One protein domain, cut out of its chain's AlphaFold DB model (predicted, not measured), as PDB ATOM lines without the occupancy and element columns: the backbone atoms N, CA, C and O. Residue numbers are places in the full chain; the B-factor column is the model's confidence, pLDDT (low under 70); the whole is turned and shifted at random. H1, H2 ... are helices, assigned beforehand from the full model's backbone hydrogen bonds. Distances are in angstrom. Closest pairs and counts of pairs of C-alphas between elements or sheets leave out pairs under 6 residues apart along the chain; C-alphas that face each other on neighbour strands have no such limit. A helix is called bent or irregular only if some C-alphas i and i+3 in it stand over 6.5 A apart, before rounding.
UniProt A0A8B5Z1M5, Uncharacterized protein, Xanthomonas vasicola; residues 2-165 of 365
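What this domain is: This is residues 2 to 165 of the 365 residues of an uncharacterized protein of Xanthomonas vasicola (UniProt A0A8B5Z1M5). A long helical hairpin, H5 and H6, is covered along one side by bent H2, making an elongated bundle of H2a, H2b, H5 and H6, helices packed lengthwise. H3 packs on H5, and residues 78 to 83 stick out. The compact printed part has 164 residues with six named helices, H1 to H6, no named strand, all helix; radius of gyration of the C-alphas 17.5 A, spans 56 by 36 by 31 A.

Where its parts are: From C-alpha 89 at (174.562, 168.188, 112.620), H5, residues 89 to 119, runs 45.7 A. H6, 125 to 153, runs 41.5 A to C-alpha 153 at (167.939, 167.189, 118.331). H2, 18 to 45, assigned as one helix by its hydrogen bonds, is bent, with C-alphas 30 and 33 7.0 A apart; its arms are H2a, 18 to 30, and H2b, 33 to 45. Find H1 at 3 to 12, H3 at 68 to 75, H4 at 81 to 87.

How they stand to each other: H6 touches H5 at a shallow tilt of 18 degrees, opposite ways; closest C-alphas Tyr 92 and Ala 150, 6.2 A. H2a touches residues 103 to 114 of H5 alone; closest C-alphas Gly 25 and Cys 107, 4.6 A. H1 and H4 each only just touch H6, with 3 pairs of C-alphas within 8 A. O i to N i+4 pairs are within hydrogen-bond range throughout H1, H2a, H2b and H3, in 26 of 27 in H5, 23 of 25 in H6 and 0 of 3 in H4, where 3 of 4 O i to N i+3 pairs are.

The domain as a whole: The printed part has no cut; the link H2 to H3 is long. Confidence is under 70 at residues 46 to 61 and 158 to 164.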
ATOM      1  N   ASN A   2     160.779 185.435 106.747       79.25
ATOM      2  CA  ASN A   2     160.649 184.829 108.079       79.25
ATOM      3  C   ASN A   2     159.716 183.589 108.018       79.25
ATOM      4  O   ASN A   2     159.096 183.319 106.989       79.25
ATOM      5  N   SER A   3     159.594 182.823 109.110       74.62
ATOM      6  CA  SER A   3     158.774 181.591 109.140       74.62
ATOM      7  C   SER A   3     157.269 181.818 108.915       74.62
ATOM      8  O   SER A   3     156.586 180.915 108.417       74.62
ATOM      9  N   LYS A   4     156.746 182.998 109.270       80.31
ATOM     10  CA  LYS A   4     155.350 183.377 109.020       80.31
ATOM     11  C   LYS A   4     155.144 183.638 107.529       80.31
ATOM     12  O   LYS A   4     154.242 183.041 106.951       80.31
ATOM     13  N   ASP A   5     156.043 184.399 106.904       87.69
ATOM     14  CA  ASP A   5     156.029 184.650 105.459       87.69
ATOM     15  C   ASP A   5     156.078 183.327 104.665       87.69
ATOM     16  O   ASP A   5     155.349 183.157 103.691       87.69
ATOM     17  N   TYR A   6     156.897 182.362 105.110       90.94
ATOM     18  CA  TYR A   6     157.006 181.034 104.489       90.94
ATOM     19  C   TYR A   6     155.673 180.272 104.520       90.94
ATOM     20  O   TYR A   6     155.194 179.789 103.492       90.94
ATOM     21  N   SER A   7     155.048 180.193 105.698       88.75
ATOM     22  CA  SER A   7     153.769 179.494 105.888       88.75
ATOM     23  C   SER A   7     152.622 180.173 105.135       88.75
ATOM     24  O   SER A   7     151.795 179.497 104.525       88.75
ATOM     25  N   GLU A   8     152.582 181.508 105.139       93.19
ATOM     26  CA  GLU A   8     151.595 182.287 104.387       93.19
ATOM     27  C   GLU A   8     151.745 182.064 102.882       93.19
ATOM     28  O   GLU A   8     150.745 181.872 102.185       93.19
ATOM     29  N   LYS A   9     152.982 182.009 102.375       94.69
ATOM     30  CA  LYS A   9     153.234 181.748 100.959       94.69
ATOM     31  C   LYS A   9     152.811 180.340 100.541       94.69
ATOM     32  O   LYS A   9     152.183 180.192  99.493       94.69
ATOM     33  N   LEU A  10     153.082 179.324 101.362       93.88
ATOM     34  CA  LEU A  10     152.581 177.965 101.118       93.88
ATOM     35  C   LEU A  10     151.052 177.919 101.094       93.88
ATOM     36  O   LEU A  10     150.473 177.327 100.184       93.88
ATOM     37  N   ALA A  11     150.389 178.590 102.040       94.69
ATOM     38  CA  ALA A  11     148.931 178.653 102.083       94.69
ATOM     39  C   ALA A  11     148.338 179.314 100.825       94.69
ATOM     40  O   ALA A  11     147.363 178.806 100.276       94.69
ATOM     41  N   GLN A  12     148.957 180.394 100.329       96.38
ATOM     42  CA  GLN A  12     148.554 181.064  99.085       96.38
ATOM     43  C   GLN A  12     148.675 180.156  97.853       96.38
ATOM     44  O   GLN A  12     147.868 180.251  96.934       96.38
ATOM     45  N   LEU A  13     149.675 179.273  97.829       96.88
ATOM     46  CA  LEU A  13     149.978 178.405  96.687       96.88
ATOM     47  C   LEU A  13     149.341 177.009  96.793       96.88
ATOM     48  O   LEU A  13     149.605 176.152  95.950       96.88
ATOM     49  N   LYS A  14     148.519 176.761  97.821       94.94
ATOM     50  CA  LYS A  14     148.009 175.428  98.176       94.94
ATOM     51  C   LYS A  14     147.069 174.820  97.139       94.94
ATOM     52  O   LYS A  14     147.017 173.599  96.992       94.94
ATOM     53  N   GLU A  15     146.309 175.651  96.435       95.25
ATOM     54  CA  GLU A  15     145.372 175.172  95.424       95.25
ATOM     55  C   GLU A  15     146.121 174.578  94.222       95.25
ATOM     56  O   GLU A  15     147.042 175.194  93.678       95.25
ATOM     57  N   VAL A  16     145.716 173.372  93.808       93.38
ATOM     58  CA  VAL A  16     146.372 172.603  92.745       93.38
ATOM     59  C   VAL A  16     145.897 173.097  91.379       93.38
ATOM     60  O   VAL A  16     144.873 172.650  90.865       93.38
ATOM     61  N   ASN A  17     146.664 173.995  90.770       93.81
ATOM     62  CA  ASN A  17     146.465 174.442  89.392       93.81
ATOM     63  C   ASN A  17     147.814 174.806  88.741       93.81
ATOM     64  O   ASN A  17     148.843 174.895  89.415       93.81
ATOM     65  N   ALA A  18     147.827 174.986  87.415       93.19
ATOM     66  CA  ALA A  18     149.057 175.245  86.662       93.19
ATOM     67  C   ALA A  18     149.764 176.541  87.103       93.19
ATOM     68  O   ALA A  18     150.983 176.550  87.260       93.19
ATOM     69  N   VAL A  19     149.000 177.610  87.355       95.38
ATOM     70  CA  VAL A  19     149.532 178.917  87.773       95.38
ATOM     71  C   VAL A  19     150.258 178.793  89.110       95.38
ATOM     72  O   VAL A  19     151.423 179.177  89.226       95.38
ATOM     73  N   ASN A  20     149.609 178.176  90.095       97.44
ATOM     74  CA  ASN A  20     150.189 177.949  91.412       97.44
ATOM     75  C   ASN A  20     151.367 176.979  91.361       97.44
ATOM     76  O   ASN A  20     152.328 177.173  92.096       97.44
ATOM     77  N   MET A  21     151.346 175.968  90.486       97.06
ATOM     78  CA  MET A  21     152.484 175.063  90.297       97.06
ATOM     79  C   MET A  21     153.727 175.805  89.801       97.06
ATOM     80  O   MET A  21     154.813 175.615  90.348       97.06
ATOM     81  N   ILE A  22     153.577 176.665  88.793       96.75
ATOM     82  CA  ILE A  22     154.681 177.455  88.230       96.75
ATOM     83  C   ILE A  22     155.198 178.465  89.262       96.75
ATOM     84  O   ILE A  22     156.411 178.585  89.474       96.75
ATOM     85  N   ALA A  23     154.284 179.153  89.952       97.75
ATOM     86  CA  ALA A  23     154.626 180.092  91.015       97.75
ATOM     87  C   ALA A  23     155.345 179.398  92.185       97.75
ATOM     88  O   ALA A  23     156.339 179.923  92.685       97.75
ATOM     89  N   LEU A  24     154.902 178.196  92.570       98.25
ATOM     90  CA  LEU A  24     155.551 177.362  93.580       98.25
ATOM     91  C   LEU A  24     156.959 176.962  93.148       98.25
ATOM     92  O   LEU A  24     157.893 177.177  93.909       98.25
ATOM     93  N   GLY A  25     157.139 176.448  91.928       97.75
ATOM     94  CA  GLY A  25     158.461 176.094  91.402       97.75
ATOM     95  C   GLY A  25     159.444 177.269  91.448       97.75
ATOM     96  O   GLY A  25     160.571 177.118  91.921       97.75
ATOM     97  N   THR A  26     158.983 178.452  91.036       97.69
ATOM     98  CA  THR A  26     159.780 179.689  91.032       97.69
ATOM     99  C   THR A  26     160.139 180.145  92.447       97.69
ATOM    100  O   THR A  26     161.305 180.411  92.737       97.69
ATOM    101  N   TRP A  27     159.151 180.209  93.344       97.88
ATOM    102  CA  TRP A  27     159.361 180.609  94.736       97.88
ATOM    103  C   TRP A  27     160.279 179.629  95.473       97.88
ATOM    104  O   TRP A  27     161.187 180.054  96.188       97.88
ATOM    105  N   VAL A  28     160.107 178.319  95.261       98.06
ATOM    106  CA  VAL A  28     160.957 177.312  95.902       98.06
ATOM    107  C   VAL A  28     162.418 177.492  95.511       98.06
ATOM    108  O   VAL A  28     163.295 177.495  96.377       98.06
ATOM    109  N   GLN A  29     162.680 177.683  94.219       97.00
ATOM    110  CA  GLN A  29     164.033 177.811  93.699       97.00
ATOM    111  C   GLN A  29     164.723 179.109  94.139       97.00
ATOM    112  O   GLN A  29     165.908 179.081  94.475       97.00
ATOM    113  N   ASN A  30     163.993 180.226  94.146       96.50
ATOM    114  CA  ASN A  30     164.581 181.551  94.349       96.50
ATOM    115  C   ASN A  30     164.568 182.014  95.811       96.50
ATOM    116  O   ASN A  30     165.413 182.818  96.194       96.50
ATOM    117  N   GLU A  31     163.629 181.524  96.622       95.88
ATOM    118  CA  GLU A  31     163.396 182.038  97.976       95.88
ATOM    119  C   GLU A  31     163.372 180.927  99.032       95.88
ATOM    120  O   GLU A  31     164.094 181.022 100.026       95.88
ATOM    121  N   ALA A  32     162.591 179.858  98.824       96.50
ATOM    122  CA  ALA A  32     162.390 178.825  99.844       96.50
ATOM    123  C   ALA A  32     163.664 178.030 100.150       96.50
ATOM    124  O   ALA A  32     164.056 177.943 101.310       96.50
ATOM    125  N   LEU A  33     164.328 177.470  99.132       96.44
ATOM    126  CA  LEU A  33     165.551 176.686  99.331       96.44
ATOM    127  C   LEU A  33     166.694 177.522  99.930       96.44
ATOM    128  O   LEU A  33     167.274 177.067 100.917       96.44
ATOM    129  N   PRO A  34     167.014 178.734  99.422       94.88
ATOM    130  CA  PRO A  34     168.005 179.597 100.065       94.88
ATOM    131  C   PRO A  34     167.692 179.871 101.539       94.88
ATOM    132  O   PRO A  34     168.575 179.741 102.385       94.88
ATOM    133  N   TRP A  35     166.429 180.172 101.860       93.88
ATOM    134  CA  TRP A  35     166.009 180.413 103.239       93.88
ATOM    135  C   TRP A  35     166.163 179.172 104.130       93.88
ATOM    136  O   TRP A  35     166.679 179.286 105.237       93.88
ATOM    137  N   LEU A  36     165.789 177.980 103.649       94.56
ATOM    138  CA  LEU A  36     165.963 176.727 104.395       94.56
ATOM    139  C   LEU A  36     167.440 176.462 104.737       94.56
ATOM    140  O   LEU A  36     167.745 176.022 105.845       94.56
ATOM    141  N   TRP A  37     168.358 176.747 103.807       94.62
ATOM    142  CA  TRP A  37     169.801 176.628 104.045       94.62
ATOM    143  C   TRP A  37     170.315 177.629 105.078       94.62
ATOM    144  O   TRP A  37     171.105 177.247 105.946       94.62
ATOM    145  N   ASP A  38     169.863 178.880 105.006       90.25
ATOM    146  CA  ASP A  38     170.240 179.915 105.969       90.25
ATOM    147  C   ASP A  38     169.714 179.582 107.382       90.25
ATOM    148  O   ASP A  38     170.472 179.653 108.354       90.25
ATOM    149  N   GLU A  39     168.460 179.131 107.511       89.62
ATOM    150  CA  GLU A  39     167.885 178.710 108.798       89.62
ATOM    151  C   GLU A  39     168.599 177.488 109.379       89.62
ATOM    152  O   GLU A  39     168.946 177.479 110.564       89.62
ATOM    153  N   LEU A  40     168.876 176.465 108.560       90.06
ATOM    154  CA  LEU A  40     169.615 175.294 109.026       90.06
ATOM    155  C   LEU A  40     171.039 175.668 109.459       90.06
ATOM    156  O   LEU A  40     171.521 175.174 110.479       90.06
ATOM    157  N   GLY A  41     171.699 176.567 108.722       87.69
ATOM    158  CA  GLY A  41     172.986 177.138 109.110       87.69
ATOM    159  C   GLY A  41     172.918 177.816 110.479       87.69
ATOM    160  O   GLY A  41     173.753 177.539 111.337       87.69
ATOM    161  N   GLY A  42     171.881 178.617 110.731       82.94
ATOM    162  CA  GLY A  42     171.637 179.231 112.039       82.94
ATOM    163  C   GLY A  42     171.419 178.211 113.165       82.94
ATOM    164  O   GLY A  42     171.916 178.396 114.277       82.94
ATOM    165  N   ILE A  43     170.724 177.106 112.890       82.81
ATOM    166  CA  ILE A  43     170.499 176.032 113.870       82.81
ATOM    167  C   ILE A  43     171.807 175.298 114.197       82.81
ATOM    168  O   ILE A  43     172.138 175.103 115.365       82.81
ATOM    169  N   ILE A  44     172.554 174.894 113.168       82.38
ATOM    170  CA  ILE A  44     173.702 173.989 113.295       82.38
ATOM    171  C   ILE A  44     174.990 174.720 113.686       82.38
ATOM    172  O   ILE A  44     175.772 174.217 114.491       82.38
ATOM    173  N   LEU A  45     175.250 175.885 113.092       73.62
ATOM    174  CA  LEU A  45     176.530 176.593 113.224       73.62
ATOM    175  C   LEU A  45     176.511 177.584 114.385       73.62
ATOM    176  O   LEU A  45     177.563 177.991 114.872       73.62
ATOM    177  N   THR A  46     175.317 177.927 114.872       64.94
ATOM    178  CA  THR A  46     175.143 178.782 116.047       64.94
ATOM    179  C   THR A  46     174.156 178.206 117.072       64.94
ATOM    180  O   THR A  46     173.238 178.921 117.482       64.94
ATOM    181  N   PRO A  47     174.348 176.968 117.584       55.25
ATOM    182  CA  PRO A  47     173.367 176.309 118.460       55.25
ATOM    183  C   PRO A  47     173.038 177.117 119.726       55.25
ATOM    184  O   PRO A  47     171.954 177.001 120.286       55.25
ATOM    185  N   LYS A  48     173.973 177.968 120.177       48.31
ATOM    186  CA  LYS A  48     173.849 178.789 121.392       48.31
ATOM    187  C   LYS A  48     173.419 180.241 121.152       48.31
ATOM    188  O   LYS A  48     173.152 180.928 122.133       48.31
ATOM    189  N   ALA A  49     173.318 180.725 119.908       50.22
ATOM    190  CA  ALA A  49     173.061 182.148 119.628       50.22
ATOM    191  C   ALA A  49     171.602 182.598 119.846       50.22
ATOM    192  O   ALA A  49     171.340 183.793 119.920       50.22
ATOM    193  N   LYS A  50     170.654 181.662 119.998       46.91
ATOM    194  CA  LYS A  50     169.250 181.961 120.343       46.91
ATOM    195  C   LYS A  50     168.943 181.824 121.847       46.91
ATOM    196  O   LYS A  50     167.781 181.849 122.237       46.91
ATOM    197  N   HIS A  51     169.959 181.715 122.712       48.75
ATOM    198  CA  HIS A  51     169.781 181.972 124.146       48.75
ATOM    199  C   HIS A  51     169.746 183.499 124.352       48.75
ATOM    200  O   HIS A  51     170.593 184.177 123.770       48.75
ATOM    201  N   PRO A  52     168.865 184.070 125.199       50.38
ATOM    202  CA  PRO A  52     168.691 185.527 125.357       50.38
ATOM    203  C   PRO A  52     169.941 186.334 125.785       50.38
ATOM    204  O   PRO A  52     169.849 187.538 125.987       50.38
ATOM    205  N   LYS A  53     171.109 185.695 125.938       46.16
ATOM    206  CA  LYS A  53     172.391 186.315 126.310       46.16
ATOM    207  C   LYS A  53     173.534 186.052 125.319       46.16
ATOM    208  O   LYS A  53     174.672 186.398 125.616       46.16
ATOM    209  N   ALA A  54     173.280 185.405 124.184       49.19
ATOM    210  CA  ALA A  54     174.343 185.055 123.253       49.19
ATOM    211  C   ALA A  54     174.562 186.152 122.203       49.19
ATOM    212  O   ALA A  54     173.620 186.639 121.585       49.19
ATOM    213  N   GLN A  55     175.821 186.542 122.009       46.56
ATOM    214  CA  GLN A  55     176.209 187.467 120.948       46.56
ATOM    215  C   GLN A  55     176.220 186.726 119.606       46.56
ATOM    216  O   GLN A  55     176.816 185.653 119.487       46.56
ATOM    217  N   ALA A  56     175.536 187.289 118.610       48.72
ATOM    218  CA  ALA A  56     175.517 186.750 117.257       48.72
ATOM    219  C   ALA A  56     176.904 186.909 116.598       48.72
ATOM    220  O   ALA A  56     177.543 187.950 116.779       48.72
ATOM    221  N   PRO A  57     177.388 185.917 115.830       49.47
ATOM    222  CA  PRO A  57     178.609 186.081 115.047       49.47
ATOM    223  C   PRO A  57     178.441 187.181 113.986       49.47
ATOM    224  O   PRO A  57     177.362 187.364 113.424       49.47
ATOM    225  N   SER A  58     179.529 187.900 113.695       49.12
ATOM    226  CA  SER A  58     179.560 189.058 112.786       49.12
ATOM    227  C   SER A  58     179.358 188.714 111.304       49.12
ATOM    228  O   SER A  58     179.116 189.610 110.499       49.12
ATOM    229  N   VAL A  59     179.435 187.430 110.936       49.53
ATOM    230  CA  VAL A  59     179.173 186.923 109.583       49.53
ATOM    231  C   VAL A  59     178.359 185.627 109.700       49.53
ATOM    232  O   VAL A  59     178.786 184.727 110.429       49.53
ATOM    233  N   PRO A  60     177.218 185.480 108.997       53.44
ATOM    234  CA  PRO A  60     176.504 184.210 108.962       53.44
ATOM    235  C   PRO A  60     177.399 183.161 108.294       53.44
ATOM    236  O   PRO A  60     177.754 183.307 107.120       53.44
ATOM    237  N   LEU A  61     177.778 182.098 109.012       60.28
ATOM    238  CA  LEU A  61     178.364 180.943 108.338       60.28
ATOM    239  C   LEU A  61     177.288 180.330 107.435       60.28
ATOM    240  O   LEU A  61     176.238 179.901 107.908       60.28
ATOM    241  N   LYS A  62     177.556 180.278 106.129       70.50
ATOM    242  CA  LYS A  62     176.670 179.619 105.169       70.50
ATOM    243  C   LYS A  62     176.993 178.136 105.093       70.50
ATOM    244  O   LYS A  62     178.086 177.751 104.667       70.50
ATOM    245  N   LEU A  63     176.026 177.314 105.481       85.62
ATOM    246  CA  LEU A  63     176.068 175.876 105.262       85.62
ATOM    247  C   LEU A  63     175.982 175.609 103.750       85.62
ATOM    248  O   LEU A  63     175.240 176.281 103.036       85.62
ATOM    249  N   LYS A  64     176.765 174.652 103.248       88.00
ATOM    250  CA  LYS A  64     176.744 174.260 101.832       88.00
ATOM    251  C   LYS A  64     176.165 172.851 101.671       88.00
ATOM    252  O   LYS A  64     176.353 172.034 102.579       88.00
ATOM    253  N   PRO A  65     175.532 172.542 100.524       94.06
ATOM    254  CA  PRO A  65     175.166 171.174 100.179       94.06
ATOM    255  C   PRO A  65     176.369 170.227 100.243       94.06
ATOM    256  O   PRO A  65     177.482 170.596  99.857       94.06
ATOM    257  N   MET A  66     176.140 169.012 100.740       96.06
ATOM    258  CA  MET A  66     177.130 167.933 100.716       96.06
ATOM    259  C   MET A  66     177.286 167.366  99.304       96.06
ATOM    260  O   MET A  66     176.418 167.541  98.450       96.06
ATOM    261  N   LYS A  67     178.367 166.614  99.068       97.00
ATOM    262  CA  LYS A  67     178.414 165.723  97.900       97.00
ATOM    263  C   LYS A  67     177.381 164.612  98.064       97.00
ATOM    264  O   LYS A  67     177.170 164.138  99.179       97.00
ATOM    265  N   ASP A  68     176.820 164.115  96.964       97.06
ATOM    266  CA  ASP A  68     175.748 163.112  97.027       97.06
ATOM    267  C   ASP A  68     176.129 161.864  97.835       97.06
ATOM    268  O   ASP A  68     175.370 161.422  98.695       97.06
ATOM    269  N   ALA A  69     177.340 161.335  97.633       97.31
ATOM    270  CA  ALA A  69     177.838 160.187  98.392       97.31
ATOM    271  C   ALA A  69     177.939 160.479  99.902       97.31
ATOM    272  O   ALA A  69     177.602 159.639 100.735       97.31
ATOM    273  N   GLU A  70     178.362 161.687 100.281       97.19
ATOM    274  CA  GLU A  70     178.415 162.108 101.685       97.19
ATOM    275  C   GLU A  70     177.007 162.242 102.268       97.19
ATOM    276  O   GLU A  70     176.764 161.756 103.375       97.19
ATOM    277  N   ALA A  71     176.062 162.799 101.504       97.56
ATOM    278  CA  ALA A  71     174.664 162.872 101.904       97.56
ATOM    279  C   ALA A  71     174.097 161.467 102.167       97.56
ATOM    280  O   ALA A  71     173.515 161.233 103.224       97.56
ATOM    281  N   VAL A  72     174.340 160.487 101.287       97.62
ATOM    282  CA  VAL A  72     173.938 159.083 101.513       97.62
ATOM    283  C   VAL A  72     174.564 158.518 102.793       97.62
ATOM    284  O   VAL A  72     173.889 157.880 103.607       97.62
ATOM    285  N   ARG A  73     175.858 158.762 103.014       96.06
ATOM    286  CA  ARG A  73     176.594 158.217 104.165       96.06
ATOM    287  C   ARG A  73     176.147 158.808 105.496       96.06
ATOM    288  O   ARG A  73     176.095 158.060 106.476       96.06
ATOM    289  N   GLN A  74     175.815 160.092 105.534       95.31
ATOM    290  CA  GLN A  74     175.424 160.790 106.759       95.31
ATOM    291  C   GLN A  74     173.910 160.763 107.000       95.31
ATOM    292  O   GLN A  74     173.480 160.637 108.141       95.31
ATOM    293  N   GLY A  75     173.101 160.814 105.938       94.69
ATOM    294  CA  GLY A  75     171.650 160.990 106.014       94.69
ATOM    295  C   GLY A  75     170.841 159.713 106.240       94.69
ATOM    296  O   GLY A  75     169.714 159.804 106.711       94.69
ATOM    297  N   LEU A  76     171.381 158.522 105.948       94.75
ATOM    298  CA  LEU A  76     170.619 157.273 106.091       94.75
ATOM    299  C   LEU A  76     170.817 156.592 107.451       94.75
ATOM    300  O   LEU A  76     171.946 156.289 107.865       94.75
ATOM    301  N   ILE A  77     169.692 156.253 108.087       90.94
ATOM    302  CA  ILE A  77     169.606 155.433 109.302       90.94
ATOM    303  C   ILE A  77     169.356 153.977 108.897       90.94
ATOM    304  O   ILE A  77     168.299 153.650 108.364       90.94
ATOM    305  N   VAL A  78     170.317 153.086 109.167       90.12
ATOM    306  CA  VAL A  78     170.219 151.660 108.784       90.12
ATOM    307  C   VAL A  78     169.939 150.716 109.959       90.12
ATOM    308  O   VAL A  78     169.846 149.502 109.781       90.12
ATOM    309  N   SER A  79     169.864 151.248 111.181       86.88
ATOM    310  CA  SER A  79     169.639 150.475 112.403       86.88
ATOM    311  C   SER A  79     169.036 151.340 113.515       86.88
ATOM    312  O   SER A  79     169.059 152.567 113.448       86.88
ATOM    313  N   VAL A  80     168.533 150.716 114.584       84.44
ATOM    314  CA  VAL A  80     168.100 151.457 115.784       84.44
ATOM    315  C   VAL A  80     169.275 152.200 116.426       84.44
ATOM    316  O   VAL A  80     169.103 153.333 116.869       84.44
ATOM    317  N   ALA A  81     170.473 151.607 116.420       85.94
ATOM    318  CA  ALA A  81     171.682 152.232 116.954       85.94
ATOM    319  C   ALA A  81     172.094 153.487 116.167       85.94
ATOM    320  O   ALA A  81     172.666 154.410 116.742       85.94
ATOM    321  N   ASP A  82     171.761 153.554 114.876       86.94
ATOM    322  CA  ASP A  82     172.029 154.714 114.023       86.94
ATOM    323  C   ASP A  82     171.162 155.928 114.373       86.94
ATOM    324  O   ASP A  82     171.498 157.030 113.955       86.94
ATOM    325  N   ARG A  83     170.095 155.779 115.174       84.31
ATOM    326  CA  ARG A  83     169.257 156.916 115.595       84.31
ATOM    327  C   ARG A  83     170.029 157.984 116.360       84.31
ATOM    328  O   ARG A  83     169.645 159.141 116.300       84.31
ATOM    329  N   LYS A  84     171.138 157.622 117.013       86.56
ATOM    330  CA  LYS A  84     172.033 158.592 117.663       86.56
ATOM    331  C   LYS A  84     172.571 159.655 116.697       86.56
ATOM    332  O   LYS A  84     172.848 160.762 117.128       86.56
ATOM    333  N   LYS A  85     172.645 159.346 115.393       87.00
ATOM    334  CA  LYS A  85     173.043 160.301 114.349       87.00
ATOM    335  C   LYS A  85     172.075 161.465 114.211       87.00
ATOM    336  O   LYS A  85     172.460 162.499 113.692       87.00
ATOM    337  N   MET A  86     170.830 161.314 114.664       86.31
ATOM    338  CA  MET A  86     169.885 162.427 114.679       86.31
ATOM    339  C   MET A  86     170.347 163.543 115.616       86.31
ATOM    340  O   MET A  86     169.924 164.664 115.432       86.31
ATOM    341  N   SER A  87     171.235 163.292 116.576       86.25
ATOM    342  CA  SER A  87     171.836 164.363 117.382       86.25
ATOM    343  C   SER A  87     173.008 165.059 116.673       86.25
ATOM    344  O   SER A  87     173.500 166.080 117.149       86.25
ATOM    345  N   ASP A  88     173.454 164.532 115.530       88.62
ATOM    346  CA  ASP A  88     174.612 165.031 114.802       88.62
ATOM    347  C   ASP A  88     174.177 166.004 113.694       88.62
ATOM    348  O   ASP A  88     173.375 165.686 112.815       88.62
ATOM    349  N   ALA A  89     174.784 167.189 113.666       89.56
ATOM    350  CA  ALA A  89     174.562 168.188 112.620       89.56
ATOM    351  C   ALA A  89     174.710 167.663 111.168       89.56
ATOM    352  O   ALA A  89     173.858 167.988 110.331       89.56
ATOM    353  N   PRO A  90     175.721 166.827 110.832       93.75
ATOM    354  CA  PRO A  90     175.858 166.246 109.496       93.75
ATOM    355  C   PRO A  90     174.629 165.476 108.999       93.75
ATOM    356  O   PRO A  90     174.382 165.461 107.794       93.75
ATOM    357  N   PHE A  91     173.838 164.865 109.889       94.81
ATOM    358  CA  PHE A  91     172.618 164.160 109.493       94.81
ATOM    359  C   PHE A  91     171.600 165.120 108.867       94.81
ATOM    360  O   PHE A  91     171.102 164.869 107.771       94.81
ATOM    361  N   TYR A  92     171.332 166.258 109.510       94.44
ATOM    362  CA  TYR A  92     170.368 167.237 109.000       94.44
ATOM    363  C   TYR A  92     170.873 167.991 107.777       94.44
ATOM    364  O   TYR A  92     170.097 168.264 106.863       94.44
ATOM    365  N   GLN A  93     172.176 168.273 107.712       95.50
ATOM    366  CA  GLN A  93     172.784 168.826 106.504       95.50
ATOM    367  C   GLN A  93     172.647 167.859 105.316       95.50
ATOM    368  O   GLN A  93     172.345 168.294 104.202       95.50
ATOM    369  N   ALA A  94     172.810 166.551 105.538       97.25
ATOM    370  CA  ALA A  94     172.566 165.542 104.512       97.25
ATOM    371  C   ALA A  94     171.093 165.503 104.088       97.25
ATOM    372  O   ALA A  94     170.805 165.493 102.895       97.25
ATOM    373  N   GLN A  95     170.159 165.548 105.040       97.00
ATOM    374  CA  GLN A  95     168.724 165.567 104.743       97.00
ATOM    375  C   GLN A  95     168.309 166.802 103.935       97.00
ATOM    376  O   GLN A  95     167.575 166.662 102.957       97.00
ATOM    377  N   LEU A  96     168.827 167.990 104.272       97.62
ATOM    378  CA  LEU A  96     168.573 169.200 103.488       97.62
ATOM    379  C   LEU A  96     169.255 169.150 102.113       97.62
ATOM    380  O   LEU A  96     168.677 169.614 101.139       97.62
ATOM    381  N   THR A  97     170.431 168.522 102.001       98.31
ATOM    382  CA  THR A  97     171.076 168.258 100.700       98.31
ATOM    383  C   THR A  97     170.179 167.405  99.802       98.31
ATOM    384  O   THR A  97     169.976 167.741  98.636       98.31
ATOM    385  N   MET A  98     169.597 166.327 100.340       98.50
ATOM    386  CA  MET A  98     168.689 165.459  99.583       98.50
ATOM    387  C   MET A  98     167.390 166.176  99.193       98.50
ATOM    388  O   MET A  98     166.934 166.022  98.059       98.50
ATOM    389  N   LEU A  99     166.815 166.971 100.108       98.25
ATOM    390  CA  LEU A  99     165.640 167.801  99.829       98.25
ATOM    391  C   LEU A  99     165.928 168.822  98.728       98.25
ATOM    392  O   LEU A  99     165.153 168.919  97.785       98.25
ATOM    393  N   ASP A 100     167.036 169.558  98.824       98.19
ATOM    394  CA  ASP A 100     167.432 170.579  97.852       98.19
ATOM    395  C   ASP A 100     167.579 169.983  96.446       98.19
ATOM    396  O   ASP A 100     167.003 170.498  95.485       98.19
ATOM    397  N   ALA A 101     168.271 168.847  96.337       98.19
ATOM    398  CA  ALA A 101     168.468 168.153  95.072       98.19
ATOM    399  C   ALA A 101     167.161 167.594  94.478       98.19
ATOM    400  O   ALA A 101     166.991 167.596  93.257       98.19
ATOM    401  N   GLU A 102     166.228 167.107  95.302       97.94
ATOM    402  CA  GLU A 102     164.918 166.657  94.817       97.94
ATOM    403  C   GLU A 102     164.012 167.838  94.440       97.94
ATOM    404  O   GLU A 102     163.491 167.896  93.327       97.94
ATOM    405  N   ALA A 103     163.896 168.852  95.295       98.00
ATOM    406  CA  ALA A 103     163.104 170.046  95.017       98.00
ATOM    407  C   ALA A 103     163.557 170.744  93.724       98.00
ATOM    408  O   ALA A 103     162.719 171.071  92.886       98.00
ATOM    409  N   LYS A 104     164.871 170.884  93.492       97.94
ATOM    410  CA  LYS A 104     165.403 171.443  92.237       97.94
ATOM    411  C   LYS A 104     165.044 170.612  91.008       97.94
ATOM    412  O   LYS A 104     164.819 171.191  89.944       97.94
ATOM    413  N   ARG A 105     164.954 169.282  91.125       97.31
ATOM    414  CA  ARG A 105     164.474 168.432  90.022       97.31
ATOM    415  C   ARG A 105     163.009 168.709  89.719       97.31
ATOM    416  O   ARG A 105     162.685 168.920  88.555       97.31
ATOM    417  N   TYR A 106     162.162 168.810  90.740       96.94
ATOM    418  CA  TYR A 106     160.766 169.213  90.562       96.94
ATOM    419  C   TYR A 106     160.639 170.612  89.944       96.94
ATOM    420  O   TYR A 106     159.912 170.761  88.965       96.94
ATOM    421  N   CYS A 107     161.387 171.612  90.425       98.00
ATOM    422  CA  CYS A 107     161.427 172.952  89.825       98.00
ATOM    423  C   CYS A 107     161.840 172.904  88.344       98.00
ATOM    424  O   CYS A 107     161.185 173.515  87.504       98.00
ATOM    425  N   SER A 108     162.871 172.122  88.007       97.12
ATOM    426  CA  SER A 108     163.324 171.949  86.619       97.12
ATOM    427  C   SER A 108     162.250 171.287  85.748       97.12
ATOM    428  O   SER A 108     161.992 171.729  84.632       97.12
ATOM    429  N   SER A 109     161.577 170.252  86.260       95.56
ATOM    430  CA  SER A 109     160.462 169.599  85.567       95.56
ATOM    431  C   SER A 109     159.267 170.532  85.368       95.56
ATOM    432  O   SER A 109     158.647 170.487  84.309       95.56
ATOM    433  N   ILE A 110     158.961 171.393  86.341       95.94
ATOM    434  CA  ILE A 110     157.903 172.408  86.239       95.94
ATOM    435  C   ILE A 110     158.259 173.455  85.178       95.94
ATOM    436  O   ILE A 110     157.408 173.790  84.361       95.94
ATOM    437  N   ALA A 111     159.507 173.932  85.147       94.62
ATOM    438  CA  ALA A 111     159.966 174.878  84.132       94.62
ATOM    439  C   ALA A 111     159.874 174.282  82.716       94.62
ATOM    440  O   ALA A 111     159.360 174.924  81.801       94.62
ATOM    441  N   ASN A 112     160.290 173.021  82.552       92.06
ATOM    442  CA  ASN A 112     160.155 172.302  81.285       92.06
ATOM    443  C   ASN A 112     158.683 172.108  80.893       92.06
ATOM    444  O   ASN A 112     158.336 172.261  79.725       92.06
ATOM    445  N   PHE A 113     157.815 171.786  81.858       90.44
ATOM    446  CA  PHE A 113     156.377 171.665  81.628       90.44
ATOM    447  C   PHE A 113     155.768 172.994  81.169       90.44
ATOM    448  O   PHE A 113     155.019 172.999  80.198       90.44
ATOM    449  N   ASP A 114     156.102 174.113  81.819       90.19
ATOM    450  CA  ASP A 114     155.630 175.446  81.430       90.19
ATOM    451  C   ASP A 114     156.058 175.784  79.997       90.19
ATOM    452  O   ASP A 114     155.221 176.138  79.165       90.19
ATOM    453  N   GLN A 115     157.339 175.587  79.674       89.44
ATOM    454  CA  GLN A 115     157.853 175.817  78.327       89.44
ATOM    455  C   GLN A 115     157.135 174.952  77.284       89.44
ATOM    456  O   GLN A 115     156.701 175.472  76.259       89.44
ATOM    457  N   PHE A 116     156.979 173.656  77.557       86.38
ATOM    458  CA  PHE A 116     156.313 172.724  76.651       86.38
ATOM    459  C   PHE A 116     154.822 173.045  76.479       86.38
ATOM    460  O   PHE A 116     154.312 173.026  75.365       86.38
ATOM    461  N   SER A 117     154.129 173.410  77.561       85.94
ATOM    462  CA  SER A 117     152.693 173.725  77.542       85.94
ATOM    463  C   SER A 117     152.336 174.958  76.705       85.94
ATOM    464  O   SER A 117     151.191 175.114  76.286       85.94
ATOM    465  N   LYS A 118     153.317 175.834  76.450       86.25
ATOM    466  CA  LYS A 118     153.168 177.010  75.581       86.25
ATOM    467  C   LYS A 118     153.213 176.650  74.098       86.25
ATOM    468  O   LYS A 118     152.681 177.401  73.285       86.25
ATOM    469  N   THR A 119     153.863 175.544  73.745       86.44
ATOM    470  CA  THR A 119     154.025 175.095  72.356       86.44
ATOM    471  C   THR A 119     153.082 173.956  71.997       86.44
ATOM    472  O   THR A 119     152.632 173.874  70.859       86.44
ATOM    473  N   GLU A 120     152.768 173.083  72.953       83.88
ATOM    474  CA  GLU A 120     151.991 171.864  72.740       83.88
ATOM    475  C   GLU A 120     151.045 171.597  73.916       83.88
ATOM    476  O   GLU A 120     151.293 172.016  75.045       83.88
ATOM    477  N   VAL A 121     149.957 170.857  73.672       76.69
ATOM    478  CA  VAL A 121     149.063 170.404  74.746       76.69
ATOM    479  C   VAL A 121     149.702 169.195  75.437       76.69
ATOM    480  O   VAL A 121     149.836 168.145  74.803       76.69
ATOM    481  N   PRO A 122     150.073 169.278  76.729       75.69
ATOM    482  CA  PRO A 122     150.705 168.161  77.414       75.69
ATOM    483  C   PRO A 122     149.768 166.962  77.517       75.69
ATOM    484  O   PRO A 122     148.641 167.074  78.012       75.69
ATOM    485  N   PHE A 123     150.261 165.788  77.116       71.69
ATOM    486  CA  PHE A 123     149.576 164.533  77.404       71.69
ATOM    487  C   PHE A 123     149.380 164.404  78.920       71.69
ATOM    488  O   PHE A 123     150.326 164.555  79.693       71.69
ATOM    489  N   ALA A 124     148.138 164.161  79.344       80.06
ATOM    490  CA  ALA A 124     147.752 164.077  80.752       80.06
ATOM    491  C   ALA A 124     148.177 165.302  81.603       80.06
ATOM    492  O   ALA A 124     148.600 165.146  82.748       80.06
ATOM    493  N   ALA A 125     148.026 166.528  81.082       82.69
ATOM    494  CA  ALA A 125     148.395 167.775  81.771       82.69
ATOM    495  C   ALA A 125     147.931 167.852  83.240       82.69
ATOM    496  O   ALA A 125     148.724 168.188  84.118       82.69
ATOM    497  N   ASN A 126     146.683 167.469  83.531       83.50
ATOM    498  CA  ASN A 126     146.146 167.455  84.898       83.50
ATOM    499  C   ASN A 126     146.931 166.520  85.831       83.50
ATOM    500  O   ASN A 126     147.171 166.860  86.989       83.50
ATOM    501  N   ALA A 127     147.372 165.367  85.316       83.12
ATOM    502  CA  ALA A 127     148.168 164.407  86.068       83.12
ATOM    503  C   ALA A 127     149.549 164.960  86.417       83.12
ATOM    504  O   ALA A 127     149.993 164.842  87.562       83.12
ATOM    505  N   SER A 128     150.193 165.600  85.440       87.31
ATOM    506  CA  SER A 128     151.479 166.271  85.617       87.31
ATOM    507  C   SER A 128     151.375 167.411  86.624       87.31
ATOM    508  O   SER A 128     152.168 167.455  87.561       87.31
ATOM    509  N   ILE A 129     150.360 168.275  86.489       90.31
ATOM    510  CA  ILE A 129     150.129 169.402  87.401       90.31
ATOM    511  C   ILE A 129     149.967 168.902  88.831       90.31
ATOM    512  O   ILE A 129     150.684 169.337  89.726       90.31
ATOM    513  N   HIS A 130     149.062 167.952  89.049       88.62
ATOM    514  CA  HIS A 130     148.798 167.409  90.377       88.62
ATOM    515  C   HIS A 130     150.025 166.730  90.987       88.62
ATOM    516  O   HIS A 130     150.340 166.978  92.151       88.62
ATOM    517  N   THR A 131     150.752 165.930  90.203       88.81
ATOM    518  CA  THR A 131     151.933 165.207  90.691       88.81
ATOM    519  C   THR A 131     153.057 166.169  91.064       88.81
ATOM    520  O   THR A 131     153.601 166.065  92.163       88.81
ATOM    521  N   LEU A 132     153.399 167.105  90.174       93.25
ATOM    522  CA  LEU A 132     154.497 168.049  90.381       93.25
ATOM    523  C   LEU A 132     154.166 169.067  91.479       93.25
ATOM    524  O   LEU A 132     154.986 169.272  92.373       93.25
ATOM    525  N   HIS A 133     152.962 169.654  91.451       95.12
ATOM    526  CA  HIS A 133     152.511 170.619  92.459       95.12
ATOM    527  C   HIS A 133     152.461 169.986  93.844       95.12
ATOM    528  O   HIS A 133     153.162 170.452  94.741       95.12
ATOM    529  N   ARG A 134     151.696 168.897  94.020       92.31
ATOM    530  CA  ARG A 134     151.526 168.308  95.353       92.31
ATOM    531  C   ARG A 134     152.855 167.803  95.902       92.31
ATOM    532  O   ARG A 134     153.105 167.948  97.092       92.31
ATOM    533  N   ALA A 135     153.708 167.197  95.073       93.12
ATOM    534  CA  ALA A 135     154.998 166.700  95.547       93.12
ATOM    535  C   ALA A 135     155.901 167.820  96.048       93.12
ATOM    536  O   ALA A 135     156.475 167.695  97.129       93.12
ATOM    537  N   LEU A 136     155.985 168.921  95.301       96.50
ATOM    538  CA  LEU A 136     156.776 170.066  95.719       96.50
ATOM    539  C   LEU A 136     156.182 170.748  96.959       96.50
ATOM    540  O   LEU A 136     156.931 171.079  97.875       96.50
ATOM    541  N   MET A 137     154.854 170.877  97.027       95.44
ATOM    542  CA  MET A 137     154.138 171.426  98.183       95.44
ATOM    543  C   MET A 137     154.418 170.610  99.451       95.44
ATOM    544  O   MET A 137     154.908 171.161 100.435       95.44
ATOM    545  N   ASP A 138     154.213 169.291  99.411       92.38
ATOM    546  CA  ASP A 138     154.441 168.417 100.565       92.38
ATOM    547  C   ASP A 138     155.904 168.438 101.029       92.38
ATOM    548  O   ASP A 138     156.177 168.370 102.227       92.38
ATOM    549  N   MET A 139     156.866 168.518 100.098       95.06
ATOM    550  CA  MET A 139     158.281 168.643 100.460       95.06
ATOM    551  C   MET A 139     158.550 169.937 101.228       95.06
ATOM    552  O   MET A 139     159.295 169.902 102.204       95.06
ATOM    553  N   MET A 140     157.945 171.055 100.823       95.69
ATOM    554  CA  MET A 140     158.118 172.341 101.504       95.69
ATOM    555  C   MET A 140     157.409 172.383 102.862       95.69
ATOM    556  O   MET A 140     157.989 172.857 103.837       95.69
ATOM    557  N   GLU A 141     156.209 171.808 102.977       92.00
ATOM    558  CA  GLU A 141     155.535 171.652 104.273       92.00
ATOM    559  C   GLU A 141     156.382 170.805 105.243       92.00
ATOM    560  O   GLU A 141     156.561 171.155 106.413       92.00
ATOM    561  N   LEU A 142     156.984 169.715 104.755       91.94
ATOM    562  CA  LEU A 142     157.842 168.840 105.560       91.94
ATOM    563  C   LEU A 142     159.259 169.391 105.787       91.94
ATOM    564  O   LEU A 142     159.933 168.945 106.720       91.94
ATOM    565  N   ALA A 143     159.714 170.372 105.005       93.75
ATOM    566  CA  ALA A 143     160.996 171.045 105.223       93.75
ATOM    567  C   ALA A 143     161.008 171.823 106.549       93.75
ATOM    568  O   ALA A 143     162.015 171.836 107.254       93.75
ATOM    569  N   VAL A 144     159.872 172.404 106.943       90.12
ATOM    570  CA  VAL A 144     159.726 173.055 108.257       90.12
ATOM    571  C   VAL A 144     159.884 172.034 109.384       90.12
ATOM    572  O   VAL A 144     160.569 172.293 110.372       90.12
ATOM    573  N   VAL A 145     159.325 170.832 109.208       89.69
ATOM    574  CA  VAL A 145     159.479 169.731 110.171       89.69
ATOM    575  C   VAL A 145     160.936 169.272 110.267       89.69
ATOM    576  O   VAL A 145     161.397 168.955 111.361       89.69
ATOM    577  N   LEU A 146     161.683 169.270 109.155       92.12
ATOM    578  CA  LEU A 146     163.124 168.998 109.161       92.12
ATOM    579  C   LEU A 146     163.890 170.027 110.007       92.12
ATOM    580  O   LEU A 146     164.711 169.628 110.832       92.12
ATOM    581  N   LEU A 147     163.626 171.324 109.813       90.06
ATOM    582  CA  LEU A 147     164.273 172.392 110.586       90.06
ATOM    583  C   LEU A 147     163.948 172.287 112.075       90.06
ATOM    584  O   LEU A 147     164.828 172.457 112.916       90.06
ATOM    585  N   GLU A 148     162.702 171.970 112.416       87.94
ATOM    586  CA  GLU A 148     162.328 171.771 113.808       87.94
ATOM    587  C   GLU A 148     162.997 170.539 114.423       87.94
ATOM    588  O   GLU A 148     163.525 170.627 115.532       87.94
ATOM    589  N   ASP A 149     162.996 169.401 113.720       88.31
ATOM    590  CA  ASP A 149     163.697 168.204 114.182       88.31
ATOM    591  C   ASP A 149     165.187 168.540 114.409       88.31
ATOM    592  O   ASP A 149     165.731 168.171 115.447       88.31
ATOM    593  N   ALA A 150     165.826 169.314 113.522       89.19
ATOM    594  CA  ALA A 150     167.205 169.777 113.703       89.19
ATOM    595  C   ALA A 150     167.374 170.675 114.939       89.19
ATOM    596  O   ALA A 150     168.294 170.475 115.732       89.19
ATOM    597  N   ALA A 151     166.482 171.647 115.136       85.69
ATOM    598  CA  ALA A 151     166.523 172.543 116.290       85.69
ATOM    599  C   ALA A 151     166.358 171.782 117.615       85.69
ATOM    600  O   ALA A 151     167.038 172.094 118.596       85.69
ATOM    601  N   ARG A 152     165.504 170.753 117.634       85.75
ATOM    602  CA  ARG A 152     165.299 169.902 118.806       85.75
ATOM    603  C   ARG A 152     166.496 169.010 119.087       85.75
ATOM    604  O   ARG A 152     166.999 169.020 120.206       85.75
ATOM    605  N   GLU A 153     166.938 168.236 118.101       86.50
ATOM    606  CA  GLU A 153     167.939 167.189 118.331       86.50
ATOM    607  C   GLU A 153     169.377 167.729 118.390       86.50
ATOM    608  O   GLU A 153     170.201 167.158 119.101       86.50
ATOM    609  N   VAL A 154     169.689 168.827 117.685       85.06
ATOM    610  CA  VAL A 154     171.046 169.411 117.638       85.06
ATOM    611  C   VAL A 154     171.200 170.583 118.607       85.06
ATOM    612  O   VAL A 154     172.211 170.683 119.300       85.06
ATOM    613  N   ALA A 155     170.217 171.489 118.659       77.81
ATOM    614  CA  ALA A 155     170.301 172.711 119.466       77.81
ATOM    615  C   ALA A 155     169.560 172.621 120.814       77.81
ATOM    616  O   ALA A 155     169.689 173.527 121.637       77.81
ATOM    617  N   GLY A 156     168.806 171.544 121.070       75.56
ATOM    618  CA  GLY A 156     168.080 171.342 122.329       75.56
ATOM    619  C   GLY A 156     166.897 172.294 122.535       75.56
ATOM    620  O   GLY A 156     166.478 172.513 123.670       75.56
ATOM    621  N   VAL A 157     166.368 172.890 121.462       78.06
ATOM    622  CA  VAL A 157     165.217 173.806 121.516       78.06
ATOM    623  C   VAL A 157     163.909 173.006 121.460       78.06
ATOM    624  O   VAL A 157     163.794 172.043 120.705       78.06
ATOM    625  N   HIS A 158     162.891 173.391 122.235       66.25
ATOM    626  CA  HIS A 158     161.577 172.743 122.157       66.25
ATOM    627  C   HIS A 158     160.931 172.941 120.771       66.25
ATOM    628  O   HIS A 158     160.838 174.064 120.281       66.25
ATOM    629  N   GLY A 159     160.473 171.842 120.163       61.31
ATOM    630  CA  GLY A 159     159.720 171.832 118.902       61.31
ATOM    631  C   GLY A 159     158.203 171.713 119.112       61.31
ATOM    632  O   GLY A 159     157.768 171.216 120.154       61.31
ATOM    633  N   PHE A 160     157.409 172.141 118.125       60.94
ATOM    634  CA  PHE A 160     155.940 172.141 118.140       60.94
ATOM    635  C   PHE A 160     155.285 171.328 116.993       60.94
ATOM    636  O   PHE A 160     154.267 170.672 117.209       60.94
ATOM    637  N   PHE A 161     155.844 171.332 115.782       57.78
ATOM    638  CA  PHE A 161     155.310 170.736 114.550       57.78
ATOM    639  C   PHE A 161     155.665 169.254 114.355       57.78
ATOM    640  O   PHE A 161     154.891 168.506 113.752       57.78
ATOM    641  N   ALA A 162     156.789 168.777 114.893       58.56
ATOM    642  CA  ALA A 162     157.233 167.389 114.743       58.56
ATOM    643  C   ALA A 162     156.309 166.376 115.444       58.56
ATOM    644  O   ALA A 162     156.333 165.190 115.104       58.56
ATOM    645  N   ALA A 163     155.464 166.833 116.377       50.81
ATOM    646  CA  ALA A 163     154.448 166.019 117.045       50.81
ATOM    647  C   ALA A 163     153.432 165.403 116.064       50.81
ATOM    648  O   ALA A 163     152.886 164.335 116.332       50.81
ATOM    649  N   TRP A 164     153.224 166.033 114.902       51.44
ATOM    650  CA  TRP A 164     152.248 165.596 113.900       51.44
ATOM    651  C   TRP A 164     152.861 164.773 112.760       51.44
ATOM    652  O   TRP A 164     152.138 164.241 111.914       51.44
ATOM    653  N   ARG A 165     154.192 164.606 112.736       70.19
ATOM    654  CA  ARG A 165     154.856 163.770 111.732       70.19
ATOM    655  C   ARG A 165     154.629 162.295 112.049       70.19
ATOM    656  O   ARG A 165     155.184 161.747 113.002       70.19
TER     657      ARG A 165